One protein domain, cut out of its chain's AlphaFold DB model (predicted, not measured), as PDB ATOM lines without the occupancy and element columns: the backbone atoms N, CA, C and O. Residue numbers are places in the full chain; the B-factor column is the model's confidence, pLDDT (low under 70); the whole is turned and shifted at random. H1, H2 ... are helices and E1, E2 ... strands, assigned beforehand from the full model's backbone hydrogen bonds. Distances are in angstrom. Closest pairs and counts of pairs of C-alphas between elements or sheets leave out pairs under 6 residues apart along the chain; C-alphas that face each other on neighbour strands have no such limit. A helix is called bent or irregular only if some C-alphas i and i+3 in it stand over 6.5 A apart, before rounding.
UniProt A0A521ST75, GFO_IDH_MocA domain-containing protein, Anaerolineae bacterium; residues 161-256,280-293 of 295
ATOM      1  N   GLY A 161     258.710 324.903 457.801       42.00
ATOM      2  CA  GLY A 161     258.724 323.725 456.916       42.00
ATOM      3  C   GLY A 161     257.503 322.814 457.072       42.00
ATOM      4  O   GLY A 161     257.639 321.595 457.074       42.00
ATOM      5  N   TRP A 162     256.327 323.400 457.319       43.94
ATOM      6  CA  TRP A 162     255.122 322.632 457.588       43.94
ATOM      7  C   TRP A 162     254.638 322.002 456.283       43.94
ATOM      8  O   TRP A 162     254.081 322.673 455.422       43.94
ATOM      9  N   GLU A 163     254.860 320.698 456.168       45.66
ATOM     10  CA  GLU A 163     254.342 319.828 455.105       45.66
ATOM     11  C   GLU A 163     253.191 318.940 455.628       45.66
ATOM     12  O   GLU A 163     252.885 317.890 455.070       45.66
ATOM     13  N   GLY A 164     252.567 319.333 456.748       41.94
ATOM     14  CA  GLY A 164     251.491 318.577 457.390       41.94
ATOM     15  C   GLY A 164     250.170 318.624 456.605       41.94
ATOM     16  O   GLY A 164     249.948 319.525 455.797       41.94
ATOM     17  N   PRO A 165     249.257 317.665 456.813       40.50
ATOM     18  CA  PRO A 165     248.016 317.575 456.076       40.50
ATOM     19  C   PRO A 165     247.028 318.649 456.511       40.50
ATOM     20  O   PRO A 165     247.022 319.166 457.631       40.50
ATOM     21  N   ARG A 166     246.176 318.935 455.542       49.03
ATOM     22  CA  ARG A 166     245.210 320.014 455.489       49.03
ATOM     23  C   ARG A 166     243.881 319.428 455.935       49.03
ATOM     24  O   ARG A 166     243.248 318.763 455.132       49.03
ATOM     25  N   ASP A 167     243.588 319.565 457.225       51.50
ATOM     26  CA  ASP A 167     242.306 319.260 457.888       51.50
ATOM     27  C   ASP A 167     242.372 319.751 459.353       51.50
ATOM     28  O   ASP A 167     242.016 319.061 460.311       51.50
ATOM     29  N   THR A 168     242.911 320.954 459.569       57.75
ATOM     30  CA  THR A 168     243.048 321.518 460.918       57.75
ATOM     31  C   THR A 168     241.659 321.809 461.483       57.75
ATOM     32  O   THR A 168     240.806 322.350 460.785       57.75
ATOM     33  N   THR A 169     241.413 321.451 462.745       62.12
ATOM     34  CA  THR A 169     240.282 321.998 463.508       62.12
ATOM     35  C   THR A 169     240.823 323.081 464.423       62.12
ATOM     36  O   THR A 169     241.594 322.774 465.330       62.12
ATOM     37  N   VAL A 170     240.445 324.335 464.182       67.88
ATOM     38  CA  VAL A 170     240.719 325.434 465.115       67.88
ATOM     39  C   VAL A 170     239.534 325.531 466.063       67.88
ATOM     40  O   VAL A 170     238.458 325.946 465.644       67.88
ATOM     41  N   GLU A 171     239.699 325.123 467.320       69.06
ATOM     42  CA  GLU A 171     238.640 325.294 468.320       69.06
ATOM     43  C   GLU A 171     238.823 326.599 469.090       69.06
ATOM     44  O   GLU A 171     239.828 326.737 469.778       69.06
ATOM     45  N   TYR A 172     237.846 327.508 469.027       68.62
ATOM     46  CA  TYR A 172     237.775 328.724 469.841       68.62
ATOM     47  C   TYR A 172     236.594 328.676 470.809       68.62
ATOM     48  O   TYR A 172     235.576 328.043 470.535       68.62
ATOM     49  N   GLY A 173     236.691 329.328 471.962       66.56
ATOM     50  CA  GLY A 173     235.565 329.380 472.888       66.56
ATOM     51  C   GLY A 173     235.893 329.973 474.241       66.56
ATOM     52  O   GLY A 173     237.053 330.114 474.621       66.56
ATOM     53  N   GLY A 174     234.843 330.311 474.978       64.19
ATOM     54  CA  GLY A 174     234.964 330.893 476.305       64.19
ATOM     55  C   GLY A 174     233.640 330.915 477.067       64.19
ATOM     56  O   GLY A 174     232.588 330.577 476.512       64.19
ATOM     57  N   PRO A 175     233.673 331.336 478.345       57.75
ATOM     58  CA  PRO A 175     232.480 331.393 479.187       57.75
ATOM     59  C   PRO A 175     231.485 332.458 478.704       57.75
ATOM     60  O   PRO A 175     230.280 332.277 478.840       57.75
ATOM     61  N   THR A 176     231.983 333.549 478.112       58.94
ATOM     62  CA  THR A 176     231.200 334.697 477.635       58.94
ATOM     63  C   THR A 176     231.839 335.273 476.373       58.94
ATOM     64  O   THR A 176     233.038 335.558 476.399       58.94
ATOM     65  N   GLY A 177     231.068 335.490 475.308       63.97
ATOM     66  CA  GLY A 177     231.534 336.180 474.101       63.97
ATOM     67  C   GLY A 177     230.649 335.933 472.886       63.97
ATOM     68  O   GLY A 177     229.694 335.147 472.938       63.97
ATOM     69  N   ASP A 178     230.955 336.648 471.809       69.81
ATOM     70  CA  ASP A 178     230.148 336.685 470.597       69.81
ATOM     71  C   ASP A 178     230.900 336.153 469.376       69.81
ATOM     72  O   ASP A 178     232.126 336.235 469.292       69.81
ATOM     73  N   LEU A 179     230.148 335.603 468.427       74.38
ATOM     74  CA  LEU A 179     230.670 335.051 467.187       74.38
ATOM     75  C   LEU A 179     231.461 336.100 466.405       74.38
ATOM     76  O   LEU A 179     232.547 335.800 465.917       74.38
ATOM     77  N   ALA A 180     230.958 337.335 466.355       73.00
ATOM     78  CA  ALA A 180     231.615 338.451 465.682       73.00
ATOM     79  C   ALA A 180     232.998 338.787 466.275       73.00
ATOM     80  O   ALA A 180     233.878 339.263 465.560       73.00
ATOM     81  N   ASP A 181     233.222 338.503 467.563       73.94
ATOM     82  CA  ASP A 181     234.528 338.675 468.203       73.94
ATOM     83  C   ASP A 181     235.446 337.470 467.947       73.94
ATOM     84  O   ASP A 181     236.626 337.636 467.632       73.94
ATOM     85  N   TRP A 182     234.910 336.250 468.037       77.81
ATOM     86  CA  TRP A 182     235.698 335.013 468.025       77.81
ATOM     87  C   TRP A 182     235.993 334.447 466.636       77.81
ATOM     88  O   TRP A 182     237.106 333.979 466.389       77.81
ATOM     89  N   ALA A 183     235.029 334.501 465.715       80.75
ATOM     90  CA  ALA A 183     235.184 333.991 464.353       80.75
ATOM     91  C   ALA A 183     236.377 334.578 463.600       80.75
ATOM     92  O   ALA A 183     237.111 333.794 462.987       80.75
ATOM     93  N   PRO A 184     236.668 335.889 463.704       84.69
ATOM     94  CA  PRO A 184     237.843 336.456 463.066       84.69
ATOM     95  C   PRO A 184     239.156 335.761 463.436       84.69
ATOM     96  O   PRO A 184     239.982 335.524 462.558       84.69
ATOM     97  N   HIS A 185     239.328 335.379 464.706       80.94
ATOM     98  CA  HIS A 185     240.529 334.688 465.172       80.94
ATOM     99  C   HIS A 185     240.681 333.321 464.500       80.94
ATOM    100  O   HIS A 185     241.726 333.014 463.922       80.94
ATOM    101  N   GLY A 186     239.625 332.507 464.551       80.88
ATOM    102  CA  GLY A 186     239.651 331.147 464.021       80.88
ATOM    103  C   GLY A 186     239.825 331.100 462.503       80.88
ATOM    104  O   GLY A 186     240.637 330.322 462.001       80.88
ATOM    105  N   ILE A 187     239.119 331.974 461.779       85.44
ATOM    106  CA  ILE A 187     239.199 332.097 460.317       85.44
ATOM    107  C   ILE A 187     240.604 332.530 459.886       85.44
ATOM    108  O   ILE A 187     241.206 331.884 459.025       85.44
ATOM    109  N   ALA A 188     241.154 333.578 460.511       86.25
ATOM    110  CA  ALA A 188     242.485 334.081 460.180       86.25
ATOM    111  C   ALA A 188     243.570 333.023 460.431       86.25
ATOM    112  O   ALA A 188     244.420 332.795 459.571       86.25
ATOM    113  N   LEU A 189     243.514 332.324 461.571       81.62
ATOM    114  CA  LEU A 189     244.437 331.229 461.886       81.62
ATOM    115  C   LEU A 189     244.328 330.089 460.867       81.62
ATOM    116  O   LEU A 189     245.348 329.636 460.351       81.62
ATOM    117  N   ALA A 190     243.109 329.641 460.544       81.50
ATOM    118  CA  ALA A 190     242.893 328.568 459.578       81.50
ATOM    119  C   ALA A 190     243.483 328.902 458.202       81.50
ATOM    120  O   ALA A 190     244.174 328.070 457.614       81.50
ATOM    121  N   MET A 191     243.267 330.122 457.713       85.50
ATOM    122  CA  MET A 191     243.848 330.580 456.450       85.50
ATOM    123  C   MET A 191     245.371 330.688 456.516       85.50
ATOM    124  O   MET A 191     246.055 330.219 455.605       85.50
ATOM    125  N   TYR A 192     245.905 331.256 457.603       83.19
ATOM    126  CA  TYR A 192     247.344 331.422 457.792       83.19
ATOM    127  C   TYR A 192     248.079 330.077 457.778       83.19
ATOM    128  O   TYR A 192     249.017 329.901 457.002       83.19
ATOM    129  N   PHE A 193     247.618 329.101 458.567       76.19
ATOM    130  CA  PHE A 193     248.253 327.781 458.639       76.19
ATOM    131  C   PHE A 193     248.202 327.018 457.324       76.19
ATOM    132  O   PHE A 193     249.174 326.369 456.955       76.19
ATOM    133  N   ASN A 194     247.085 327.114 456.606       77.81
ATOM    134  CA  ASN A 194     246.934 326.420 455.332       77.81
ATOM    135  C   ASN A 194     247.582 327.174 454.165       77.81
ATOM    136  O   ASN A 194     247.566 326.676 453.041       77.81
ATOM    137  N   GLN A 195     248.160 328.352 454.423       80.44
ATOM    138  CA  GLN A 195     248.737 329.226 453.410       80.44
ATOM    139  C   GLN A 195     247.744 329.544 452.284       80.44
ATOM    140  O   GLN A 195     248.121 329.675 451.116       80.44
ATOM    141  N   VAL A 196     246.484 329.785 452.650       82.88
ATOM    142  CA  VAL A 196     245.390 330.105 451.728       82.88
ATOM    143  C   VAL A 196     245.014 331.583 451.838       82.88
ATOM    144  O   VAL A 196     244.888 332.109 452.939       82.88
ATOM    145  N   ASN A 197     244.828 332.255 450.698       84.00
ATOM    146  CA  ASN A 197     244.323 333.637 450.643       84.00
ATOM    147  C   ASN A 197     242.828 333.697 450.298       84.00
ATOM    148  O   ASN A 197     242.146 334.664 450.624       84.00
ATOM    149  N   GLU A 198     242.294 332.650 449.672       83.50
ATOM    150  CA  GLU A 198     240.892 332.570 449.285       83.50
ATOM    151  C   GLU A 198     240.387 331.128 449.263       83.50
ATOM    152  O   GLU A 198     241.142 330.190 449.029       83.50
ATOM    153  N   GLY A 199     239.092 330.963 449.492       85.88
ATOM    154  CA  GLY A 199     238.421 329.677 449.408       85.88
ATOM    155  C   GLY A 199     236.922 329.825 449.620       85.88
ATOM    156  O   GLY A 199     236.421 330.923 449.898       85.88
ATOM    157  N   SER A 200     236.224 328.710 449.470       87.75
ATOM    158  CA  SER A 200     234.795 328.588 449.725       87.75
ATOM    159  C   SER A 200     234.571 328.295 451.199       87.75
ATOM    160  O   SER A 200     235.261 327.464 451.785       87.75
ATOM    161  N   TRP A 201     233.603 328.977 451.798       87.62
ATOM    162  CA  TRP A 201     233.261 328.792 453.199       87.62
ATOM    163  C   TRP A 201     231.822 328.328 453.344       87.62
ATOM    164  O   TRP A 201     230.934 328.799 452.640       87.62
ATOM    165  N   THR A 202     231.605 327.423 454.289       87.19
ATOM    166  CA  THR A 202     230.278 327.009 454.759       87.19
ATOM    167  C   THR A 202     230.240 327.137 456.276       87.19
ATOM    168  O   THR A 202     231.290 327.053 456.919       87.19
ATOM    169  N   CYS A 203     229.061 327.378 456.841       86.19
ATOM    170  CA  CYS A 203     228.856 327.503 458.279       86.19
ATOM    171  C   CYS A 203     227.659 326.644 458.692       86.19
ATOM    172  O   CYS A 203     226.548 326.885 458.232       86.19
ATOM    173  N   ASP A 204     227.894 325.679 459.578       84.88
ATOM    174  CA  ASP A 204     226.841 324.989 460.319       84.88
ATOM    175  C   ASP A 204     226.813 325.554 461.738       84.88
ATOM    176  O   ASP A 204     227.851 325.593 462.410       84.88
ATOM    177  N   TYR A 205     225.648 325.960 462.239       83.44
ATOM    178  CA  TYR A 205     225.559 326.550 463.572       83.44
ATOM    179  C   TYR A 205     224.421 326.008 464.429       83.44
ATOM    180  O   TYR A 205     223.398 325.504 463.973       83.44
ATOM    181  N   SER A 206     224.633 326.135 465.731       83.19
ATOM    182  CA  SER A 206     223.650 325.979 466.792       83.19
ATOM    183  C   SER A 206     223.897 327.083 467.832       83.19
ATOM    184  O   SER A 206     224.976 327.682 467.821       83.19
ATOM    185  N   PRO A 207     222.970 327.348 468.773       80.31
ATOM    186  CA  PRO A 207     223.053 328.507 469.672       80.31
ATOM    187  C   PRO A 207     224.372 328.689 470.449       80.31
ATOM    188  O   PRO A 207     224.667 329.795 470.897       80.31
ATOM    189  N   ASN A 208     225.157 327.620 470.635       81.31
ATOM    190  CA  ASN A 208     226.429 327.647 471.362       81.31
ATOM    191  C   ASN A 208     227.589 326.943 470.629       81.31
ATOM    192  O   ASN A 208     228.635 326.731 471.243       81.31
ATOM    193  N   ASP A 209     227.423 326.540 469.368       83.75
ATOM    194  CA  ASP A 209     228.442 325.816 468.592       83.75
ATOM    195  C   ASP A 209     228.329 326.219 467.119       83.75
ATOM    196  O   ASP A 209     227.316 325.924 466.488       83.75
ATOM    197  N   TRP A 210     229.358 326.878 466.594       86.00
ATOM    198  CA  TRP A 210     229.485 327.277 465.193       86.00
ATOM    199  C   TRP A 210     230.626 326.502 464.555       86.00
ATOM    200  O   TRP A 210     231.705 326.392 465.138       86.00
ATOM    201  N   ARG A 211     230.411 325.969 463.357       87.75
ATOM    202  CA  ARG A 211     231.389 325.183 462.607       87.75
ATOM    203  C   ARG A 211     231.516 325.753 461.216       87.75
ATOM    204  O   ARG A 211     230.635 325.589 460.385       87.75
ATOM    205  N   PHE A 212     232.648 326.376 460.961       87.38
ATOM    206  CA  PHE A 212     233.016 326.842 459.642       87.38
ATOM    207  C   PHE A 212     233.857 325.778 458.955       87.38
ATOM    208  O   PHE A 212     234.778 325.235 459.566       87.38
ATOM    209  N   ALA A 213     233.585 325.503 457.685       87.06
ATOM    210  CA  ALA A 213     234.462 324.702 456.845       87.06
ATOM    211  C   ALA A 213     234.968 325.549 455.679       87.06
ATOM    212  O   ALA A 213     234.174 326.133 454.943       87.06
ATOM    213  N   LEU A 214     236.289 325.599 455.531       87.06
ATOM    214  CA  LEU A 214     237.000 326.226 454.422       87.06
ATOM    215  C   LEU A 214     237.383 325.139 453.423       87.06
ATOM    216  O   LEU A 214     238.039 324.176 453.820       87.06
ATOM    217  N   THR A 215     237.040 325.309 452.148       87.94
ATOM    218  CA  THR A 215     237.545 324.482 451.047       87.94
ATOM    219  C   THR A 215     238.240 325.305 449.970       87.94
ATOM    220  O   THR A 215     237.908 326.468 449.739       87.94
ATOM    221  N   TRP A 216     239.254 324.723 449.329       86.94
ATOM    222  CA  TRP A 216     239.985 325.368 448.238       86.94
ATOM    223  C   TRP A 216     240.582 324.335 447.271       86.94
ATOM    224  O   TRP A 216     240.962 323.237 447.701       86.94
ATOM    225  N   PRO A 217     240.675 324.668 445.970       84.00
ATOM    226  CA  PRO A 217     241.254 323.781 444.972       84.00
ATOM    227  C   PRO A 217     242.785 323.743 445.059       84.00
ATOM    228  O   PRO A 217     243.436 324.702 445.482       84.00
ATOM    229  N   MET A 218     243.361 322.631 444.610       79.81
ATOM    230  CA  MET A 218     244.801 322.418 444.486       79.81
ATOM    231  C   MET A 218     245.240 322.241 443.036       79.81
ATOM    232  O   MET A 218     244.445 321.895 442.167       79.81
ATOM    233  N   ALA A 219     246.540 322.433 442.786       78.56
ATOM    234  CA  ALA A 219     247.147 322.252 441.464       78.56
ATOM    235  C   ALA A 219     247.021 320.813 440.916       78.56
ATOM    236  O   ALA A 219     247.128 320.606 439.713       78.56
ATOM    237  N   ASP A 220     246.785 319.831 441.788       81.25
ATOM    238  CA  ASP A 220     246.556 318.421 441.455       81.25
ATOM    239  C   ASP A 220     245.064 318.082 441.237       81.25
ATOM    240  O   ASP A 220     244.698 316.907 441.227       81.25
ATOM    241  N   ASN A 221     244.198 319.093 441.073       78.12
ATOM    242  CA  ASN A 221     242.735 318.977 440.979       78.12
ATOM    243  C   ASN A 221     242.049 318.337 442.200       78.12
ATOM    244  O   ASN A 221     240.869 317.991 442.128       78.12
ATOM    245  N   GLN A 222     242.739 318.196 443.334       78.94
ATOM    246  CA  GLN A 222     242.096 317.793 444.581       78.94
ATOM    247  C   GLN A 222     241.516 319.012 445.306       78.94
ATOM    248  O   GLN A 222     242.079 320.106 445.278       78.94
ATOM    249  N   GLU A 223     240.397 318.825 446.003       82.81
ATOM    250  CA  GLU A 223     239.894 319.817 446.954       82.81
ATOM    251  C   GLU A 223     240.508 319.553 448.333       82.81
ATOM    252  O   GLU A 223     240.648 318.408 448.772       82.81
ATOM    253  N   ARG A 224     240.902 320.621 449.024       81.88
ATOM    254  CA  ARG A 224     241.365 320.566 450.415       81.88
ATOM    255  C   ARG A 224     240.328 321.194 451.323       81.88
ATOM    256  O   ARG A 224     239.587 322.072 450.887       81.88
ATOM    257  N   ARG A 225     240.299 320.751 452.581       82.38
ATOM    258  CA  ARG A 225     239.368 321.242 453.591       82.38
ATOM    259  C   ARG A 225     240.097 321.591 454.890       82.38
ATOM    260  O   ARG A 225     241.184 321.112 455.184       82.38
ATOM    261  N   CYS A 226     239.503 322.499 455.646       81.75
ATOM    262  CA  CYS A 226     239.874 322.853 457.007       81.75
ATOM    263  C   CYS A 226     238.591 323.206 457.767       81.75
ATOM    264  O   CYS A 226     237.612 323.626 457.147       81.75
ATOM    265  N   SER A 227     238.575 323.045 459.090       81.75
ATOM    266  CA  SER A 227     237.421 323.408 459.915       81.75
ATOM    267  C   SER A 227     237.797 324.352 461.055       81.75
ATOM    268  O   SER A 227     238.865 324.269 461.659       81.75
ATOM    269  N   VAL A 228     236.899 325.269 461.376       84.75
ATOM    270  CA  VAL A 228     236.994 326.158 462.532       84.75
ATOM    271  C   VAL A 228     235.743 325.928 463.350       84.75
ATOM    272  O   VAL A 228     234.637 326.052 462.839       84.75
ATOM    273  N   ARG A 229     235.898 325.592 464.622       84.25
ATOM    274  CA  ARG A 229     234.784 325.371 465.533       84.25
ATOM    275  C   ARG A 229     234.825 326.390 466.654       84.25
ATOM    276  O   ARG A 229     235.853 326.569 467.291       84.25
ATOM    277  N   ILE A 230     233.706 327.031 466.937       81.19
ATOM    278  CA  ILE A 230     233.595 328.060 467.965       81.19
ATOM    279  C   ILE A 230     232.511 327.642 468.935       81.19
ATOM    280  O   ILE A 230     231.410 327.315 468.514       81.19
ATOM    281  N   ARG A 231     232.814 327.624 470.234       78.88
ATOM    282  CA  ARG A 231     231.884 327.169 471.270       78.88
ATOM    283  C   ARG A 231     231.688 328.212 472.359       78.88
ATOM    284  O   ARG A 231     232.647 328.706 472.950       78.88
ATOM    285  N   ARG A 232     230.430 328.508 472.675       81.56
ATOM    286  CA  ARG A 232     230.041 329.358 473.809       81.56
ATOM    287  C   ARG A 232     229.785 328.494 475.047       81.56
ATOM    288  O   ARG A 232     229.314 327.367 474.937       81.56
ATOM    289  N   GLY A 233     230.110 329.018 476.230       71.75
ATOM    290  CA  GLY A 233     229.834 328.351 477.509       71.75
ATOM    291  C   GLY A 233     230.813 327.229 477.865       71.75
ATOM    292  O   GLY A 233     230.536 326.432 478.757       71.75
ATOM    293  N   VAL A 234     231.962 327.156 477.188       67.81
ATOM    294  CA  VAL A 234     233.008 326.168 477.480       67.81
ATOM    295  C   VAL A 234     234.129 326.789 478.313       67.81
ATOM    296  O   VAL A 234     234.654 327.854 477.992       67.81
ATOM    297  N   THR A 235     234.528 326.104 479.386       61.34
ATOM    298  CA  THR A 235     235.758 326.417 480.126       61.34
ATOM    299  C   THR A 235     236.914 325.647 479.491       61.34
ATOM    300  O   THR A 235     237.087 324.450 479.730       61.34
ATOM    301  N   MET A 236     237.693 326.319 478.645       56.81
ATOM    302  CA  MET A 236     238.901 325.747 478.044       56.81
ATOM    303  C   MET A 236     240.004 325.648 479.111       56.81
ATOM    304  O   MET A 236     240.216 326.586 479.876       56.81
ATOM    305  N   ARG A 237     240.690 324.498 479.215       49.06
ATOM    306  CA  ARG A 237     241.670 324.244 480.295       49.06
ATOM    307  C   ARG A 237     243.012 324.974 480.115       49.06
ATOM    308  O   ARG A 237     243.747 325.088 481.091       49.06
ATOM    309  N   ARG A 238     243.327 325.455 478.909       45.78
ATOM    310  CA  ARG A 238     244.485 326.290 478.515       45.78
ATOM    311  C   ARG A 238     244.065 327.137 477.302       45.78
ATOM    312  O   ARG A 238     242.928 326.959 476.879       45.78
ATOM    313  N   ALA A 239     244.921 328.066 476.842       46.75
ATOM    314  CA  ALA A 239     244.668 329.070 475.790       46.75
ATOM    315  C   ALA A 239     243.549 328.670 474.814       46.75
ATOM    316  O   ALA A 239     243.541 327.536 474.347       46.75
ATOM    317  N   ASN A 240     242.625 329.594 474.520       50.47
ATOM    318  CA  ASN A 240     241.360 329.364 473.800       50.47
ATOM    319  C   ASN A 240     241.509 328.858 472.350       50.47
ATOM    320  O   ASN A 240     240.593 329.046 471.564       50.47
ATOM    321  N   VAL A 241     242.638 328.266 471.971       53.22
ATOM    322  CA  VAL A 241     242.870 327.655 470.675       53.22
ATOM    323  C   VAL A 241     243.537 326.298 470.858       53.22
ATOM    324  O   VAL A 241     244.621 326.203 471.432       53.22
ATOM    325  N   ARG A 242     242.900 325.241 470.346       57.16
ATOM    326  CA  ARG A 242     243.528 323.920 470.189       57.16
ATOM    327  C   ARG A 242     243.874 323.705 468.727       57.16
ATOM    328  O   ARG A 242     243.052 323.981 467.855       57.16
ATOM    329  N   TYR A 243     245.076 323.195 468.490       60.38
ATOM    330  CA  TYR A 243     245.576 322.858 467.163       60.38
ATOM    331  C   TYR A 243     245.813 321.363 467.090       60.38
ATOM    332  O   TYR A 243     246.437 320.796 467.984       60.38
ATOM    333  N   PHE A 244     245.366 320.743 466.006       52.88
ATOM    334  CA  PHE A 244     245.617 319.336 465.731       52.88
ATOM    335  C   PHE A 244     246.419 319.219 464.441       52.88
ATOM    336  O   PHE A 244     246.066 319.838 463.437       52.88
ATOM    337  N   ASN A 245     247.499 318.438 464.466       45.91
ATOM    338  CA  ASN A 245     248.180 318.031 463.241       45.91
ATOM    339  C   ASN A 245     247.448 316.853 462.557       45.91
ATOM    340  O   ASN A 245     246.455 316.336 463.072       45.91
ATOM    341  N   ALA A 246     248.008 316.392 461.436       41.91
ATOM    342  CA  ALA A 246     247.711 315.140 460.726       41.91
ATOM    343  C   ALA A 246     247.191 313.968 461.545       41.91
ATOM    344  O   ALA A 246     246.237 313.285 461.189       41.91
ATOM    345  N   GLU A 247     247.911 313.711 462.626       40.75
ATOM    346  CA  GLU A 247     247.822 312.520 463.445       40.75
ATOM    347  C   GLU A 247     246.939 312.796 464.666       40.75
ATOM    348  O   GLU A 247     246.950 312.030 465.625       40.75
ATOM    349  N   ARG A 248     246.205 313.921 464.660       47.84
ATOM    350  CA  ARG A 248     245.440 314.456 465.793       47.84
ATOM    351  C   ARG A 248     246.283 314.695 467.044       47.84
ATOM    352  O   ARG A 248     245.745 314.726 468.150       47.84
ATOM    353  N   ARG A 249     247.595 314.905 466.897       45.88
ATOM    354  CA  ARG A 249     248.420 315.352 468.020       45.88
ATOM    355  C   ARG A 249     248.135 316.821 468.273       45.88
ATOM    356  O   ARG A 249     248.243 317.650 467.367       45.88
ATOM    357  N   GLU A 250     247.751 317.105 469.508       51.50
ATOM    358  CA  GLU A 250     247.575 318.460 469.999       51.50
ATOM    359  C   GLU A 250     248.935 319.152 470.057       51.50
ATOM    360  O   GLU A 250     249.887 318.620 470.635       51.50
ATOM    361  N   PHE A 251     249.036 320.334 469.459       49.59
ATOM    362  CA  PHE A 251     250.167 321.208 469.733       49.59
ATOM    363  C   PHE A 251     249.914 321.847 471.101       49.59
ATOM    364  O   PHE A 251     249.075 322.741 471.216       49.59
ATOM    365  N   ASP A 252     250.586 321.360 472.153       43.69
ATOM    366  CA  ASP A 252     250.574 322.051 473.445       43.69
ATOM    367  C   ASP A 252     251.258 323.401 473.212       43.69
ATOM    368  O   ASP A 252     252.449 323.472 472.905       43.69
ATOM    369  N   GLY A 253     250.482 324.480 473.282       42.34
ATOM    370  CA  GLY A 253     250.938 325.855 473.101       42.34
ATOM    371  C   GLY A 253     251.872 326.335 474.213       42.34
ATOM    372  O   GLY A 253     251.881 327.524 474.519       42.34
ATOM    373  N   THR A 254     252.659 325.446 474.830       39.22
ATOM    374  CA  THR A 254     253.788 325.789 475.695       39.22
ATOM    375  C   THR A 254     254.916 326.358 474.837       39.22
ATOM    376  O   THR A 254     255.999 325.785 474.722       39.22
ATOM    377  N   ALA A 255     254.659 327.500 474.200       40.66
ATOM    378  CA  ALA A 255     255.725 328.400 473.817       40.66
ATOM    379  C   ALA A 255     256.434 328.871 475.102       40.66
ATOM    380  O   ALA A 255     255.791 328.991 476.153       40.66
ATOM    381  N   PRO A 256     257.755 329.109 475.051       40.22
ATOM    382  CA  PRO A 256     258.515 329.598 476.194       40.22
ATOM    383  C   PRO A 256     257.898 330.892 476.744       40.22
ATOM    384  O   PRO A 256     257.220 331.619 476.024       40.22
ATOM    385  N   TYR A 280     245.241 341.516 454.279       85.81
ATOM    386  CA  TYR A 280     243.836 341.877 454.227       85.81
ATOM    387  C   TYR A 280     242.943 340.711 453.763       85.81
ATOM    388  O   TYR A 280     241.734 340.736 453.988       85.81
ATOM    389  N   ASP A 281     243.523 339.656 453.183       85.69
ATOM    390  CA  ASP A 281     242.789 338.457 452.767       85.69
ATOM    391  C   ASP A 281     242.038 337.808 453.933       85.69
ATOM    392  O   ASP A 281     240.891 337.386 453.777       85.69
ATOM    393  N   PHE A 282     242.629 337.815 455.134       86.38
ATOM    394  CA  PHE A 282     241.973 337.299 456.337       86.38
ATOM    395  C   PHE A 282     240.754 338.136 456.702       86.38
ATOM    396  O   PHE A 282     239.678 337.601 456.941       86.38
ATOM    397  N   THR A 283     240.892 339.460 456.671       84.56
ATOM    398  CA  THR A 283     239.782 340.389 456.900       84.56
ATOM    399  C   THR A 283     238.668 340.156 455.882       84.56
ATOM    400  O   THR A 283     237.511 340.006 456.262       84.56
ATOM    401  N   ARG A 284     239.002 340.034 454.594       86.06
ATOM    402  CA  ARG A 284     238.036 339.732 453.530       86.06
ATOM    403  C   ARG A 284     237.300 338.417 453.758       86.06
ATOM    404  O   ARG A 284     236.086 338.375 453.572       86.06
ATOM    405  N   ALA A 285     238.008 337.362 454.144       85.00
ATOM    406  CA  ALA A 285     237.390 336.075 454.425       85.00
ATOM    407  C   ALA A 285     236.438 336.151 455.620       85.00
ATOM    408  O   ALA A 285     235.323 335.657 455.517       85.00
ATOM    409  N   VAL A 286     236.826 336.834 456.698       82.94
ATOM    410  CA  VAL A 286     235.968 337.046 457.873       82.94
ATOM    411  C   VAL A 286     234.639 337.687 457.486       82.94
ATOM    412  O   VAL A 286     233.591 337.163 457.848       82.94
ATOM    413  N   TYR A 287     234.658 338.769 456.701       82.44
ATOM    414  CA  TYR A 287     233.409 339.395 456.255       82.44
ATOM    415  C   TYR A 287     232.631 338.533 455.275       82.44
ATOM    416  O   TYR A 287     231.414 338.538 455.333       82.44
ATOM    417  N   ARG A 288     233.289 337.782 454.386       80.31
ATOM    418  CA  ARG A 288     232.567 336.841 453.521       80.31
ATOM    419  C   ARG A 288     231.832 335.807 454.356       80.31
ATOM    420  O   ARG A 288     230.640 335.671 454.183       80.31
ATOM    421  N   VAL A 289     232.521 335.163 455.289       77.31
ATOM    422  CA  VAL A 289     231.946 334.129 456.153       77.31
ATOM    423  C   VAL A 289     230.786 334.661 456.992       77.31
ATOM    424  O   VAL A 289     229.766 333.993 457.101       77.31
ATOM    425  N   LEU A 290     230.943 335.848 457.584       74.06
ATOM    426  CA  LEU A 290     229.954 336.410 458.505       74.06
ATOM    427  C   LEU A 290     228.805 337.156 457.808       74.06
ATOM    428  O   LEU A 290     227.753 337.301 458.411       74.06
ATOM    429  N   LEU A 291     228.992 337.643 456.576       67.00
ATOM    430  CA  LEU A 291     227.962 338.373 455.815       67.00
ATOM    431  C   LEU A 291     227.275 337.516 454.743       67.00
ATOM    432  O   LEU A 291     226.365 338.004 454.080       67.00
ATOM    433  N   THR A 292     227.716 336.275 454.513       56.34
ATOM    434  CA  THR A 292     226.977 335.319 453.671       56.34
ATOM    435  C   THR A 292     225.829 334.635 454.404       56.34
ATOM    436  O   THR A 292     225.161 333.812 453.786       56.34
ATOM    437  N   ASP A 293     225.592 334.953 455.681       44.72
ATOM    438  CA  ASP A 293     224.367 334.540 456.366       44.72
ATOM    439  C   ASP A 293     223.232 335.500 455.956       44.72
ATOM    440  O   ASP A 293     223.375 336.714 456.128       44.72
TER     441      ASP A 293
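Overview. This is residues 161 to 256 and 280 to 293 of the 295 residues of the protein "GFO_IDH_MocA domain-containing protein" of Anaerolineae bacterium (UniProt A0A521ST75). A four-stranded sheet has one face covered by H1, with H2 beside it over edge strand E2; the other face is bare. Residues 233 to 256, with no named element, wander beyond the E1 edge. The 110 printed residues include two named helices and four named strands, in the order E1 H1 E2 E3 E4 H2; the mixed sheet runs E1 E4 E3 E2. The class is mixed, in two layers, helices on one face; the whole is compact, radius of gyration of the C-alphas 13.9 A, spanning 42 by 37 by 24 A.

Arrangement. E4, residues 223 to 232, is parallel to E1, residues 169 to 174, with N 172 and O 229 2.8 A apart. E3, residues 209 to 217, is antiparallel to E4, with N 212 and O 228 at 2.8 A. E2, residues 200 to 206, is antiparallel to E3, with N 202 and O 213 at 2.9 A. E2, E3 and E4 form a meander, each strand the antiparallel neighbour of the one before. H1, residues 179 to 194, lies over E1 and E4 at a height over the sheet of 8.0 A; its closest C-alphas to E4 are those of Gly 186 and Val 228, 5.8 A. E1, H1 and E2 form a split strand-helix-strand unit, two strands running the same way with E4 and E3 between them; its crossover is right-handed. H2, residues 280 to 291, is on the same face, over E2. H1 and H2 touch at a steep tilt of 47 degrees, opposite ways, closest at the C-alphas of Ala 188 and Phe 282, 5.0 A. Every O i to N i+4 pair is within hydrogen-bond range in H2, and 10 of 12 in H1.

Along the chain. E1 begins at C-alpha 169 (240.282, 321.998, 463.508) and H2 ends at C-alpha 291 (227.962, 338.373, 455.815). E4 is 30.2 A long, E3 26.9 A, H1 21.9 A, E2 20.5 A, E1 16.5 A and H2 16.3 A. H1 is only just irregular: C-alphas 181 and 184 are 6.50 A apart.

Size, cuts and confidence. The C-alphas farthest apart, of Thr 176 and Asp 220, are 42.5 A apart. Residues 257 to 279 are not printed; C-alphas 256 and 280 are 29.1 A apart across the cut. The links printed whole are tight. Confidence is under 70 at residues 161 to 178, 234 to 256 and 291 to 293.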